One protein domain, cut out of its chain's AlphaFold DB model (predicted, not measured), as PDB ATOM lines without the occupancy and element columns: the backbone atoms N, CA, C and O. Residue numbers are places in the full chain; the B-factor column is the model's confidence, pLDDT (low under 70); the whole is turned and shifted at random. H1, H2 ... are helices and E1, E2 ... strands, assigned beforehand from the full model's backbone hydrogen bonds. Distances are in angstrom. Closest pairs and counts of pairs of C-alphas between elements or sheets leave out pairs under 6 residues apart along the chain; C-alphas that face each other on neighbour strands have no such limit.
ATOM      1  N   THR A  17      58.211  51.186  17.075       88.88
ATOM      2  CA  THR A  17      57.727  50.273  16.035       88.88
ATOM      3  C   THR A  17      58.439  48.917  16.096       88.88
ATOM      4  O   THR A  17      57.802  47.898  15.851       88.88
ATOM      5  N   GLY A  18      59.717  48.875  16.498       89.25
ATOM      6  CA  GLY A  18      60.463  47.619  16.656       89.25
ATOM      7  C   GLY A  18      59.933  46.744  17.796       89.25
ATOM      8  O   GLY A  18      59.773  45.538  17.627       89.25
ATOM      9  N   VAL A  19      59.572  47.355  18.931       89.56
ATOM     10  CA  VAL A  19      58.961  46.634  20.063       89.56
ATOM     11  C   VAL A  19      57.606  46.061  19.654       89.56
ATOM     12  O   VAL A  19      57.316  44.900  19.924       89.56
ATOM     13  N   MET A  20      56.795  46.847  18.946       90.38
ATOM     14  CA  MET A  20      55.469  46.415  18.495       90.38
ATOM     15  C   MET A  20      55.527  45.338  17.411       90.38
ATOM     16  O   MET A  20      54.670  44.458  17.383       90.38
ATOM     17  N   LEU A  21      56.560  45.351  16.567       92.12
ATOM     18  CA  LEU A  21      56.834  44.274  15.621       92.12
ATOM     19  C   LEU A  21      57.130  42.964  16.362       92.12
ATOM     20  O   LEU A  21      56.474  41.960  16.096       92.12
ATOM     21  N   ALA A  22      58.047  42.981  17.335       93.50
ATOM     22  CA  ALA A  22      58.386  41.794  18.125       93.50
ATOM     23  C   ALA A  22      57.177  41.250  18.907       93.50
ATOM     24  O   ALA A  22      56.918  40.047  18.906       93.50
ATOM     25  N   VAL A  23      56.393  42.142  19.519       93.31
ATOM     26  CA  VAL A  23      55.153  41.785  20.224       93.31
ATOM     27  C   VAL A  23      54.132  41.164  19.270       93.31
ATOM     28  O   VAL A  23      53.501  40.173  19.626       93.31
ATOM     29  N   SER A  24      54.002  41.688  18.048       93.25
ATOM     30  CA  SER A  24      53.083  41.146  17.037       93.25
ATOM     31  C   SER A  24      53.496  39.745  16.574       93.25
ATOM     32  O   SER A  24      52.632  38.887  16.402       93.25
ATOM     33  N   ILE A  25      54.801  39.484  16.424       94.56
ATOM     34  CA  ILE A  25      55.326  38.140  16.126       94.56
ATOM     35  C   ILE A  25      54.963  37.175  17.258       94.56
ATOM     36  O   ILE A  25      54.337  36.147  17.003       94.56
ATOM     37  N   LEU A  26      55.280  37.523  18.508       95.38
ATOM     38  CA  LEU A  26      54.984  36.670  19.662       95.38
ATOM     39  C   LEU A  26      53.481  36.401  19.810       95.38
ATOM     40  O   LEU A  26      53.077  35.251  19.966       95.38
ATOM     41  N   LEU A  27      52.646  37.437  19.697       94.62
ATOM     42  CA  LEU A  27      51.190  37.294  19.744       94.62
ATOM     43  C   LEU A  27      50.675  36.388  18.626       94.62
ATOM     44  O   LEU A  27      49.868  35.512  18.903       94.62
ATOM     45  N   SER A  28      51.168  36.536  17.392       95.50
ATOM     46  CA  SER A  28      50.737  35.685  16.275       95.50
ATOM     47  C   SER A  28      51.046  34.200  16.508       95.50
ATOM     48  O   SER A  28      50.202  33.345  16.230       95.50
ATOM     49  N   MET A  29      52.205  33.885  17.097       94.44
ATOM     50  CA  MET A  29      52.576  32.517  17.469       94.44
ATOM     51  C   MET A  29      51.673  31.977  18.581       94.44
ATOM     52  O   MET A  29      51.149  30.871  18.466       94.44
ATOM     53  N   VAL A  30      51.438  32.771  19.631       96.06
ATOM     54  CA  VAL A  30      50.562  32.388  20.749       96.06
ATOM     55  C   VAL A  30      49.128  32.165  20.268       96.06
ATOM     56  O   VAL A  30      48.534  31.138  20.583       96.06
ATOM     57  N   THR A  31      48.574  33.071  19.462       94.31
ATOM     58  CA  THR A  31      47.229  32.925  18.885       94.31
ATOM     59  C   THR A  31      47.123  31.676  18.018       94.31
ATOM     60  O   THR A  31      46.129  30.958  18.104       94.31
ATOM     61  N   THR A  32      48.158  31.371  17.233       94.12
ATOM     62  CA  THR A  32      48.208  30.147  16.423       94.12
ATOM     63  C   THR A  32      48.198  28.900  17.303       94.12
ATOM     64  O   THR A  32      47.378  28.014  17.082       94.12
ATOM     65  N   LEU A  33      49.034  28.848  18.344       93.31
ATOM     66  CA  LEU A  33      49.078  27.729  19.295       93.31
ATOM     67  C   LEU A  33      47.737  27.517  20.004       93.31
ATOM     68  O   LEU A  33      47.272  26.383  20.142       93.31
ATOM     69  N   VAL A  34      47.087  28.603  20.423       95.00
ATOM     70  CA  VAL A  34      45.747  28.549  21.018       95.00
ATOM     71  C   VAL A  34      44.733  28.022  19.999       95.00
ATOM     72  O   VAL A  34      43.964  27.124  20.327       95.00
ATOM     73  N   GLY A  35      44.765  28.498  18.752       91.81
ATOM     74  CA  GLY A  35      43.893  28.015  17.676       91.81
ATOM     75  C   GLY A  35      44.088  26.528  17.357       91.81
ATOM     76  O   GLY A  35      43.105  25.800  17.201       91.81
ATOM     77  N   MET A  36      45.335  26.054  17.331       90.94
ATOM     78  CA  MET A  36      45.679  24.634  17.188       90.94
ATOM     79  C   MET A  36      45.119  23.811  18.350       90.94
ATOM     80  O   MET A  36      44.473  22.789  18.127       90.94
ATOM     81  N   THR A  37      45.303  24.289  19.583       91.38
ATOM     82  CA  THR A  37      44.817  23.619  20.798       91.38
ATOM     83  C   THR A  37      43.294  23.530  20.813       91.38
ATOM     84  O   THR A  37      42.741  22.463  21.063       91.38
ATOM     85  N   ILE A  38      42.596  24.621  20.489       91.62
ATOM     86  CA  ILE A  38      41.132  24.633  20.398       91.62
ATOM     87  C   ILE A  38      40.664  23.685  19.292       91.62
ATOM     88  O   ILE A  38      39.764  22.889  19.528       91.62
ATOM     89  N   SER A  39      41.290  23.718  18.113       89.38
ATOM     90  CA  SER A  39      40.946  22.816  17.002       89.38
ATOM     91  C   SER A  39      41.109  21.345  17.388       89.38
ATOM     92  O   SER A  39      40.302  20.503  17.001       89.38
ATOM     93  N   PHE A  40      42.142  21.040  18.171       86.31
ATOM     94  CA  PHE A  40      42.368  19.714  18.728       86.31
ATOM     95  C   PHE A  40      41.289  19.319  19.743       86.31
ATOM     96  O   PHE A  40      40.718  18.240  19.618       86.31
ATOM     97  N   LEU A  41      40.953  20.195  20.696       87.56
ATOM     98  CA  LEU A  41      39.885  19.941  21.668       87.56
ATOM     99  C   LEU A  41      38.530  19.740  20.980       87.56
ATOM    100  O   LEU A  41      37.811  18.802  21.306       87.56
ATOM    101  N   VAL A  42      38.199  20.575  19.992       86.94
ATOM    102  CA  VAL A  42      36.970  20.432  19.198       86.94
ATOM    103  C   VAL A  42      36.931  19.068  18.516       86.94
ATOM    104  O   VAL A  42      35.911  18.395  18.591       86.94
ATOM    105  N   MET A  43      38.036  18.626  17.912       84.69
ATOM    106  CA  MET A  43      38.117  17.310  17.275       84.69
ATOM    107  C   MET A  43      37.977  16.155  18.279       84.69
ATOM    108  O   MET A  43      37.288  15.183  17.977       84.69
ATOM    109  N   LEU A  44      38.559  16.267  19.479       81.88
ATOM    110  CA  LEU A  44      38.396  15.262  20.537       81.88
ATOM    111  C   LEU A  44      36.936  15.108  20.974       81.88
ATOM    112  O   LEU A  44      36.475  13.991  21.188       81.88
ATOM    113  N   PHE A  45      36.207  16.217  21.106       81.31
ATOM    114  CA  PHE A  45      34.815  16.194  21.560       81.31
ATOM    115  C   PHE A  45      33.796  16.017  20.430       81.31
ATOM    116  O   PHE A  45      32.634  15.735  20.715       81.31
ATOM    117  N   SER A  46      34.187  16.152  19.158       76.25
ATOM    118  CA  SER A  46      33.246  16.033  18.038       76.25
ATOM    119  C   SER A  46      32.932  14.593  17.636       76.25
ATOM    120  O   SER A  46      32.172  14.402  16.689       76.25
ATOM    121  N   SER A  47      33.509  13.569  18.273       58.78
ATOM    122  CA  SER A  47      33.294  12.195  17.809       58.78
ATOM    123  C   SER A  47      33.633  11.103  18.820       58.78
ATOM    124  O   SER A  47      34.741  11.060  19.347       58.78
ATOM    125  N   GLY A  48      32.703  10.162  18.973       62.47
ATOM    126  CA  GLY A  48      32.895   8.891  19.681       62.47
ATOM    127  C   GLY A  48      33.225   7.701  18.770       62.47
ATOM    128  O   GLY A  48      33.135   6.568  19.222       62.47
ATOM    129  N   GLU A  49      33.551   7.931  17.493       64.81
ATOM    130  CA  GLU A  49      33.838   6.867  16.515       64.81
ATOM    131  C   GLU A  49      35.342   6.697  16.265       64.81
ATOM    132  O   GLU A  49      36.099   7.671  16.338       64.81
ATOM    133  N   ASP A  50      35.762   5.485  15.906       71.38
ATOM    134  CA  ASP A  50      37.150   5.173  15.565       71.38
ATOM    135  C   ASP A  50      37.557   5.642  14.162       71.38
ATOM    136  O   ASP A  50      36.749   5.651  13.235       71.38
ATOM    137  N   GLY A  51      38.829   6.021  13.991       78.44
ATOM    138  CA  GLY A  51      39.373   6.380  12.681       78.44
ATOM    139  C   GLY A  51      40.506   7.407  12.689       78.44
ATOM    140  O   GLY A  51      41.000   7.836  13.732       78.44
ATOM    141  N   MET A  52      40.925   7.791  11.477       82.50
ATOM    142  CA  MET A  52      41.875   8.881  11.234       82.50
ATOM    143  C   MET A  52      41.131  10.211  11.153       82.50
ATOM    144  O   MET A  52      40.233  10.379  10.328       82.50
ATOM    145  N   ARG A  53      41.550  11.179  11.958       84.62
ATOM    146  CA  ARG A  53      41.045  12.548  11.947       84.62
ATOM    147  C   ARG A  53      42.173  13.528  11.746       84.62
ATOM    148  O   ARG A  53      43.295  13.314  12.193       84.62
ATOM    149  N   TYR A  54      41.831  14.625  11.099       86.25
ATOM    150  CA  TYR A  54      42.742  15.715  10.820       86.25
ATOM    151  C   TYR A  54      42.196  16.980  11.468       86.25
ATOM    152  O   TYR A  54      41.000  17.258  11.370       86.25
ATOM    153  N   CYS A  55      43.051  17.757  12.123       86.25
ATOM    154  CA  CYS A  55      42.676  19.050  12.684       86.25
ATOM    155  C   CYS A  55      43.701  20.127  12.314       86.25
ATOM    156  O   CYS A  55      44.797  19.830  11.838       86.25
ATOM    157  N   PHE A  56      43.282  21.387  12.461       84.19
ATOM    158  CA  PHE A  56      44.052  22.575  12.091       84.19
ATOM    159  C   PHE A  56      44.641  22.487  10.670       84.19
ATOM    160  O   PHE A  56      45.826  22.223  10.488       84.19
ATOM    161  N   PHE A  57      43.791  22.667   9.650       87.25
ATOM    162  CA  PHE A  57      44.179  22.617   8.228       87.25
ATOM    163  C   PHE A  57      44.942  21.344   7.817       87.25
ATOM    164  O   PHE A  57      45.892  21.412   7.050       87.25
ATOM    165  N   GLN A  58      44.547  20.186   8.354       84.38
ATOM    166  CA  GLN A  58      45.190  18.892   8.080       84.38
ATOM    167  C   GLN A  58      46.673  18.800   8.452       84.38
ATOM    168  O   GLN A  58      47.367  17.889   8.017       84.38
ATOM    169  N   THR A  59      47.156  19.696   9.306       87.62
ATOM    170  CA  THR A  59      48.559  19.692   9.748       87.62
ATOM    171  C   THR A  59      48.793  18.756  10.931       87.62
ATOM    172  O   THR A  59      49.895  18.242  11.121       87.62
ATOM    173  N   ILE A  60      47.739  18.492  11.704       87.56
ATOM    174  CA  ILE A  60      47.730  17.565  12.829       87.56
ATOM    175  C   ILE A  60      46.824  16.393  12.470       87.56
ATOM    176  O   ILE A  60      45.701  16.596  12.000       87.56
ATOM    177  N   PHE A  61      47.288  15.174  12.738       88.12
ATOM    178  CA  PHE A  61      46.472  13.973  12.643       88.12
ATOM    179  C   PHE A  61      46.288  13.307  14.005       88.12
ATOM    180  O   PHE A  61      47.125  13.395  14.907       88.12
ATOM    181  N   PHE A  62      45.179  12.592  14.113       86.06
ATOM    182  CA  PHE A  62      44.816  11.791  15.259       86.06
ATOM    183  C   PHE A  62      44.224  10.472  14.781       86.06
ATOM    184  O   PHE A  62      43.297  10.462  13.975       86.06
ATOM    185  N   LYS A  63      44.766   9.358  15.259       82.69
ATOM    186  CA  LYS A  63      44.280   8.012  14.966       82.69
ATOM    187  C   LYS A  63      43.773   7.393  16.252       82.69
ATOM    188  O   LYS A  63      44.585   7.177  17.149       82.69
ATOM    189  N   SER A  64      42.488   7.066  16.322       82.31
ATOM    190  CA  SER A  64      41.980   6.156  17.348       82.31
ATOM    191  C   SER A  64      41.706   4.789  16.733       82.31
ATOM    192  O   SER A  64      41.168   4.684  15.627       82.31
ATOM    193  N   ALA A  65      42.143   3.741  17.421       79.38
ATOM    194  CA  ALA A  65      41.821   2.367  17.078       79.38
ATOM    195  C   ALA A  65      41.515   1.606  18.364       79.38
ATOM    196  O   ALA A  65      42.393   1.472  19.226       79.38
ATOM    197  N   THR A  66      40.284   1.119  18.486       79.69
ATOM    198  CA  THR A  66      39.882   0.221  19.564       79.69
ATOM    199  C   THR A  66      40.185  -1.215  19.158       79.69
ATOM    200  O   THR A  66      39.708  -1.704  18.135       79.69
ATOM    201  N   ASP A  67      41.030  -1.881  19.939       76.62
ATOM    202  CA  ASP A  67      41.333  -3.296  19.743       76.62
ATOM    203  C   ASP A  67      40.124  -4.161  20.150       76.62
ATOM    204  O   ASP A  67      39.270  -3.750  20.936       76.62
ATOM    205  N   SER A  68      40.083  -5.397  19.663       73.31
ATOM    206  CA  SER A  68      39.126  -6.456  20.012       73.31
ATOM    207  C   SER A  68      38.981  -6.715  21.522       73.31
ATOM    208  O   SER A  68      37.960  -7.239  21.960       73.31
ATOM    209  N   ALA A  69      39.968  -6.303  22.323       75.75
ATOM    210  CA  ALA A  69      39.948  -6.333  23.785       75.75
ATOM    211  C   ALA A  69      39.270  -5.106  24.440       75.75
ATOM    212  O   ALA A  69      39.274  -4.985  25.664       75.75
ATOM    213  N   GLY A  70      38.722  -4.171  23.656       72.94
ATOM    214  CA  GLY A  70      38.114  -2.928  24.144       72.94
ATOM    215  C   GLY A  70      39.123  -1.854  24.568       72.94
ATOM    216  O   GLY A  70      38.740  -0.851  25.164       72.94
ATOM    217  N   VAL A  71      40.413  -2.049  24.277       76.44
ATOM    218  CA  VAL A  71      41.469  -1.075  24.576       76.44
ATOM    219  C   VAL A  71      41.573  -0.078  23.426       76.44
ATOM    220  O   VAL A  71      41.925  -0.449  22.307       76.44
ATOM    221  N   THR A  72      41.301   1.196  23.698       75.88
ATOM    222  CA  THR A  72      41.466   2.275  22.717       75.88
ATOM    223  C   THR A  72      42.910   2.763  22.705       75.88
ATOM    224  O   THR A  72      43.406   3.327  23.681       75.88
ATOM    225  N   SER A  73      43.590   2.568  21.578       77.38
ATOM    226  CA  SER A  73      44.896   3.163  21.299       77.38
ATOM    227  C   SER A  73      44.725   4.489  20.561       77.38
ATOM    228  O   SER A  73      43.893   4.605  19.658       77.38
ATOM    229  N   MET A  74      45.504   5.500  20.950       76.94
ATOM    230  CA  MET A  74      45.502   6.819  20.316       76.94
ATOM    231  C   MET A  74      46.909   7.163  19.836       76.94
ATOM    232  O   MET A  74      47.865   7.107  20.607       76.94
ATOM    233  N   SER A  75      47.036   7.532  18.563       83.19
ATOM    234  CA  SER A  75      48.268   8.072  17.985       83.19
ATOM    235  C   SER A  75      48.030   9.501  17.520       83.19
ATOM    236  O   SER A  75      47.076   9.777  16.794       83.19
ATOM    237  N   PHE A  76      48.897  10.407  17.957       86.31
ATOM    238  CA  PHE A  76      48.867  11.825  17.628       86.31
ATOM    239  C   PHE A  76      50.166  12.199  16.924       86.31
ATOM    240  O   PHE A  76      51.248  11.802  17.363       86.31
ATOM    241  N   GLY A  77      50.073  12.997  15.865       85.62
ATOM    242  CA  GLY A  77      51.258  13.482  15.178       85.62
ATOM    243  C   GLY A  77      50.978  14.612  14.202       85.62
ATOM    244  O   GLY A  77      49.852  15.083  14.048       85.62
ATOM    245  N   LEU A  78      52.045  15.050  13.541       87.06
ATOM    246  CA  LEU A  78      51.998  16.053  12.485       87.06
ATOM    247  C   LEU A  78      52.047  15.359  11.127       87.06
ATOM    248  O   LEU A  78      52.805  14.408  10.943       87.06
ATOM    249  N   THR A  79      51.268  15.849  10.169       88.00
ATOM    250  CA  THR A  79      51.259  15.319   8.794       88.00
ATOM    251  C   THR A  79      52.503  15.715   8.001       88.00
ATOM    252  O   THR A  79      52.775  15.140   6.954       88.00
ATOM    253  N   GLY A  80      53.276  16.682   8.503       85.81
ATOM    254  CA  GLY A  80      54.415  17.269   7.797       85.81
ATOM    255  C   GLY A  80      54.024  18.421   6.869       85.81
ATOM    256  O   GLY A  80      54.903  19.062   6.293       85.81
ATOM    257  N   GLU A  81      52.736  18.748   6.759       89.25
ATOM    258  CA  GLU A  81      52.276  19.929   6.035       89.25
ATOM    259  C   GLU A  81      52.388  21.180   6.914       89.25
ATOM    260  O   GLU A  81      51.473  21.561   7.634       89.25
ATOM    261  N   TRP A  82      53.543  21.842   6.872       87.44
ATOM    262  CA  TRP A  82      53.803  23.046   7.676       87.44
ATOM    263  C   TRP A  82      53.226  24.326   7.064       87.44
ATOM    264  O   TRP A  82      53.062  25.330   7.761       87.44
ATOM    265  N   PHE A  83      52.923  24.306   5.763       91.94
ATOM    266  CA  PHE A  83      52.480  25.487   5.024       91.94
ATOM    267  C   PHE A  83      51.234  26.150   5.634       91.94
ATOM    268  O   PHE A  83      51.287  27.362   5.856       91.94
ATOM    269  N   PRO A  84      50.158  25.422   5.998       92.12
ATOM    270  CA  PRO A  84      48.983  26.053   6.590       92.12
ATOM    271  C   PRO A  84      49.269  26.732   7.935       92.12
ATOM    272  O   PRO A  84      48.697  27.782   8.220       92.12
ATOM    273  N   ILE A  85      50.195  26.186   8.738       91.56
ATOM    274  CA  ILE A  85      50.614  26.791  10.012       91.56
ATOM    275  C   ILE A  85      51.312  28.124   9.748       91.56
ATOM    276  O   ILE A  85      50.930  29.150  10.307       91.56
ATOM    277  N   VAL A  86      52.312  28.126   8.862       93.12
ATOM    278  CA  VAL A  86      53.080  29.334   8.521       93.12
ATOM    279  C   VAL A  86      52.180  30.392   7.885       93.12
ATOM    280  O   VAL A  86      52.274  31.571   8.224       93.12
ATOM    281  N   PHE A  87      51.274  29.974   7.001       94.06
ATOM    282  CA  PHE A  87      50.306  30.854   6.361       94.06
ATOM    283  C   PHE A  87      49.373  31.514   7.384       94.06
ATOM    284  O   PHE A  87      49.198  32.733   7.363       94.06
ATOM    285  N   PHE A  88      48.837  30.736   8.326       93.62
ATOM    286  CA  PHE A  88      47.975  31.255   9.385       93.62
ATOM    287  C   PHE A  88      48.714  32.237  10.307       93.62
ATOM    288  O   PHE A  88      48.209  33.330  10.566       93.62
ATOM    289  N   VAL A  89      49.946  31.911  10.722       95.44
ATOM    290  CA  VAL A  89      50.813  32.827  11.490       95.44
ATOM    291  C   VAL A  89      51.029  34.133  10.725       95.44
ATOM    292  O   VAL A  89      50.903  35.211  11.306       95.44
ATOM    293  N   GLY A  90      51.307  34.050   9.421       95.56
ATOM    294  CA  GLY A  90      51.497  35.211   8.554       95.56
ATOM    295  C   GLY A  90      50.267  36.117   8.498       95.56
ATOM    296  O   GLY A  90      50.403  37.335   8.625       95.56
ATOM    297  N   ILE A  91      49.069  35.539   8.385       95.56
ATOM    298  CA  ILE A  91      47.805  36.292   8.427       95.56
ATOM    299  C   ILE A  91      47.621  36.968   9.787       95.56
ATOM    300  O   ILE A  91      47.351  38.169   9.836       95.56
ATOM    301  N   CYS A  92      47.794  36.235  10.890       94.50
ATOM    302  CA  CYS A  92      47.667  36.798  12.234       94.50
ATOM    303  C   CYS A  92      48.658  37.945  12.457       94.50
ATOM    304  O   CYS A  92      48.280  39.001  12.963       94.50
ATOM    305  N   PHE A  93      49.911  37.768  12.038       95.50
ATOM    306  CA  PHE A  93      50.929  38.809  12.101       95.50
ATOM    307  C   PHE A  93      50.533  40.040  11.276       95.50
ATOM    308  O   PHE A  93      50.551  41.153  11.802       95.50
ATOM    309  N   ALA A  94      50.136  39.853  10.014       95.25
ATOM    310  CA  ALA A  94      49.734  40.946   9.132       95.25
ATOM    311  C   ALA A  94      48.531  41.715   9.695       95.25
ATOM    312  O   ALA A  94      48.514  42.946   9.653       95.25
ATOM    313  N   MET A  95      47.559  41.013  10.279       95.31
ATOM    314  CA  MET A  95      46.394  41.625  10.911       95.31
ATOM    315  C   MET A  95      46.783  42.433  12.156       95.31
ATOM    316  O   MET A  95      46.389  43.593  12.277       95.31
ATOM    317  N   LEU A  96      47.585  41.864  13.062       93.69
ATOM    318  CA  LEU A  96      48.021  42.527  14.297       93.69
ATOM    319  C   LEU A  96      48.901  43.747  14.007       93.69
ATOM    320  O   LEU A  96      48.608  44.861  14.452       93.69
ATOM    321  N   PHE A  97      49.958  43.552  13.219       93.75
ATOM    322  CA  PHE A  97      50.903  44.612  12.892       93.75
ATOM    323  C   PHE A  97      50.278  45.668  11.977       93.75
ATOM    324  O   PHE A  97      50.483  46.865  12.185       93.75
ATOM    325  N   GLY A  98      49.467  45.246  11.003       92.88
ATOM    326  CA  GLY A  98      48.716  46.144  10.132       92.88
ATOM    327  C   GLY A  98      47.779  47.040  10.936       92.88
ATOM    328  O   GLY A  98      47.838  48.260  10.799       92.88
ATOM    329  N   THR A  99      46.990  46.464  11.848       92.69
ATOM    330  CA  THR A  99      46.096  47.234  12.731       92.69
ATOM    331  C   THR A  99      46.876  48.250  13.564       92.69
ATOM    332  O   THR A  99      46.492  49.419  13.619       92.69
ATOM    333  N   TYR A 100      48.007  47.850  14.157       90.62
ATOM    334  CA  TYR A 100      48.892  48.769  14.880       90.62
ATOM    335  C   TYR A 100      49.380  49.924  13.992       90.62
ATOM    336  O   TYR A 100      49.314  51.091  14.391       90.62
ATOM    337  N   TYR A 101      49.864  49.611  12.788       91.19
ATOM    338  CA  TYR A 101      50.415  50.594  11.863       91.19
ATOM    339  C   TYR A 101      49.356  51.604  11.411       91.19
ATOM    340  O   TYR A 101      49.587  52.816  11.479       91.19
ATOM    341  N   PHE A 102      48.178  51.119  11.010       92.44
ATOM    342  CA  PHE A 102      47.055  51.967  10.616       92.44
ATOM    343  C   PHE A 102      46.576  52.844  11.774       92.44
ATOM    344  O   PHE A 102      46.416  54.051  11.590       92.44
ATOM    345  N   ALA A 103      46.431  52.286  12.980       89.88
ATOM    346  CA  ALA A 103      46.043  53.052  14.162       89.88
ATOM    347  C   ALA A 103      47.049  54.175  14.470       89.88
ATOM    348  O   ALA A 103      46.657  55.316  14.718       89.88
ATOM    349  N   LYS A 104      48.355  53.889  14.388       87.50
ATOM    350  CA  LYS A 104      49.409  54.889  14.611       87.50
ATOM    351  C   LYS A 104      49.354  56.019  13.579       87.50
ATOM    352  O   LYS A 104      49.409  57.187  13.961       87.50
ATOM    353  N   LYS A 105      49.202  55.686  12.293       88.81
ATOM    354  CA  LYS A 105      49.038  56.663  11.201       88.81
ATOM    355  C   LYS A 105      47.809  57.552  11.408       88.81
ATOM    356  O   LYS A 105      47.907  58.766  11.245       88.81
ATOM    357  N   LEU A 106      46.682  56.964  11.803       90.25
ATOM    358  CA  LEU A 106      45.435  57.695  12.040       90.25
ATOM    359  C   LEU A 106      45.573  58.696  13.198       90.25
ATOM    360  O   LEU A 106      45.138  59.841  13.086       90.25
ATOM    361  N   LEU A 107      46.235  58.295  14.289       87.19
ATOM    362  CA  LEU A 107      46.492  59.173  15.435       87.19
ATOM    363  C   LEU A 107      47.423  60.340  15.079       87.19
ATOM    364  O   LEU A 107      47.171  61.470  15.493       87.19
ATOM    365  N   GLN A 108      48.467  60.093  14.284       86.00
ATOM    366  CA  GLN A 108      49.353  61.157  13.795       86.00
ATOM    367  C   GLN A 108      48.605  62.155  12.906       86.00
ATOM    368  O   GLN A 108      48.762  63.364  13.067       86.00
ATOM    369  N   TYR A 109      47.756  61.654  12.006       88.38
ATOM    370  CA  TYR A 109      46.950  62.497  11.129       88.38
ATOM    371  C   TYR A 109      45.959  63.371  11.909       88.38
ATOM    372  O   TYR A 109      45.834  64.563  11.638       88.38
ATOM    373  N   ARG A 110      45.305  62.813  12.933       86.94
ATOM    374  CA  ARG A 110      44.413  63.575  13.816       86.94
ATOM    375  C   ARG A 110      45.140  64.736  14.499       86.94
ATOM    376  O   ARG A 110      44.601  65.837  14.531       86.94
ATOM    377  N   HIS A 111      46.339  64.502  15.033       80.81
ATOM    378  CA  HIS A 111      47.113  65.554  15.699       80.81
ATOM    379  C   HIS A 111      47.436  66.708  14.744       80.81
ATOM    380  O   HIS A 111      47.218  67.865  15.088       80.81
ATOM    381  N   TYR A 112      47.874  66.384  13.525       85.62
ATOM    382  CA  TYR A 112      48.157  67.371  12.481       85.62
ATOM    383  C   TYR A 112      46.947  68.271  12.171       85.62
ATOM    384  O   TYR A 112      47.089  69.485  12.056       85.62
ATOM    385  N   LEU A 113      45.738  67.702  12.092       87.50
ATOM    386  CA  LEU A 113      44.521  68.486  11.852       87.50
ATOM    387  C   LEU A 113      44.171  69.417  13.019       87.50
ATOM    388  O   LEU A 113      43.787  70.561  12.791       87.50
ATOM    389  N   VAL A 114      44.305  68.940  14.259       86.06
ATOM    390  CA  VAL A 114      44.024  69.748  15.459       86.06
ATOM    391  C   VAL A 114      45.020  70.899  15.595       86.06
ATOM    392  O   VAL A 114      44.645  71.989  16.019       86.06
ATOM    393  N   GLU A 115      46.283  70.675  15.240       85.19
ATOM    394  CA  GLU A 115      47.323  71.702  15.273       85.19
ATOM    395  C   GLU A 115      47.083  72.783  14.210       85.19
ATOM    396  O   GLU A 115      47.030  73.964  14.552       85.19
TER     397      GLU A 115
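What this domain is: This is residues 17 to 115 of the 120 residues of an uncharacterized protein of Roseburia sp. 831b (UniProt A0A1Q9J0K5). A small sheet of three strands, E1, E2 and E3, makes one end of a long rod, and two long helices that cross at 43 degrees, H1 and H2, make the rest. The last part of H1 reaches over one side of the sheet at E1, while H2 runs away from the sheet and its residues 105 to 115 stick out at the other end of the rod. The printed part has 99 residues, with two named helices and three named strands in the order H1, E1, E2, E3, H2; the sheet has the order E1, E2, E3 and is antiparallel, and the class is mixed, helices and strands. The whole is extended, with a radius of gyration of the C-alphas of 20.7 A, and spans 79 by 23 by 17 A.

Where its parts are: E1 is residues 51 to 55, 13.1 A from first to last C-alpha. E2 is residues 60 to 66, 20.2 A long, and E3 is residues 72 to 78, 20.1 A long. H1 is residues 17 to 45, 41.4 A long, from C-alpha 17 at (57.727, 50.273, 16.035) to C-alpha 45 at (34.815, 16.194, 21.560). H2, the longest helix, is residues 83 to 115, 47.6 A long, and ends with C-alpha 115 at (47.323, 71.702, 15.273).

How they stand to each other: The three strands form a meander, each strand the antiparallel neighbour of the one before. E1 and E2 are a hairpin at 158 degrees between their directions, with N 53 and O 62 at 2.8 A, within hydrogen-bond range. E2 and E3 are a hairpin at 166 degrees, with N 63 and O 75 within hydrogen-bond range at 2.8 A. H1 is on one face of the sheet, an arrangement of two layers, at a height over the sheet of 8.3 A. It lies over E1 and runs along the strands, at 20 degrees to E1 on the local plane; the closest C-alphas of H1 and E1, those of Ser 39 and Cys 55, are 6.0 A apart. H1 and E2 are near each other. H1 touches H2 with residues 20 to 32 alone, and H2 touches H1 with residues 85 to 100 alone; their closest C-alphas, those of Ser 28 and Cys 92, are 5.2 A apart. H1 and H2 run opposite ways at a steep tilt of 43 degrees. H2 is not on the sheet and is apart from E1 and E2. In H1 and H2 every O i to N i+4 pair is within hydrogen-bond range.

The domain as a whole: The two C-alphas farthest apart, those of Ala 69 and Glu 115, are 78.8 A apart. Residues 105 to 115 of H2 stand free; without them the body spans 62 by 22 by 16 A. The printed part has no cut, and its four links are tight. The mean pLDDT of the printed part is 87.1, and residues 47 to 49, between H1 and E1, are under 70.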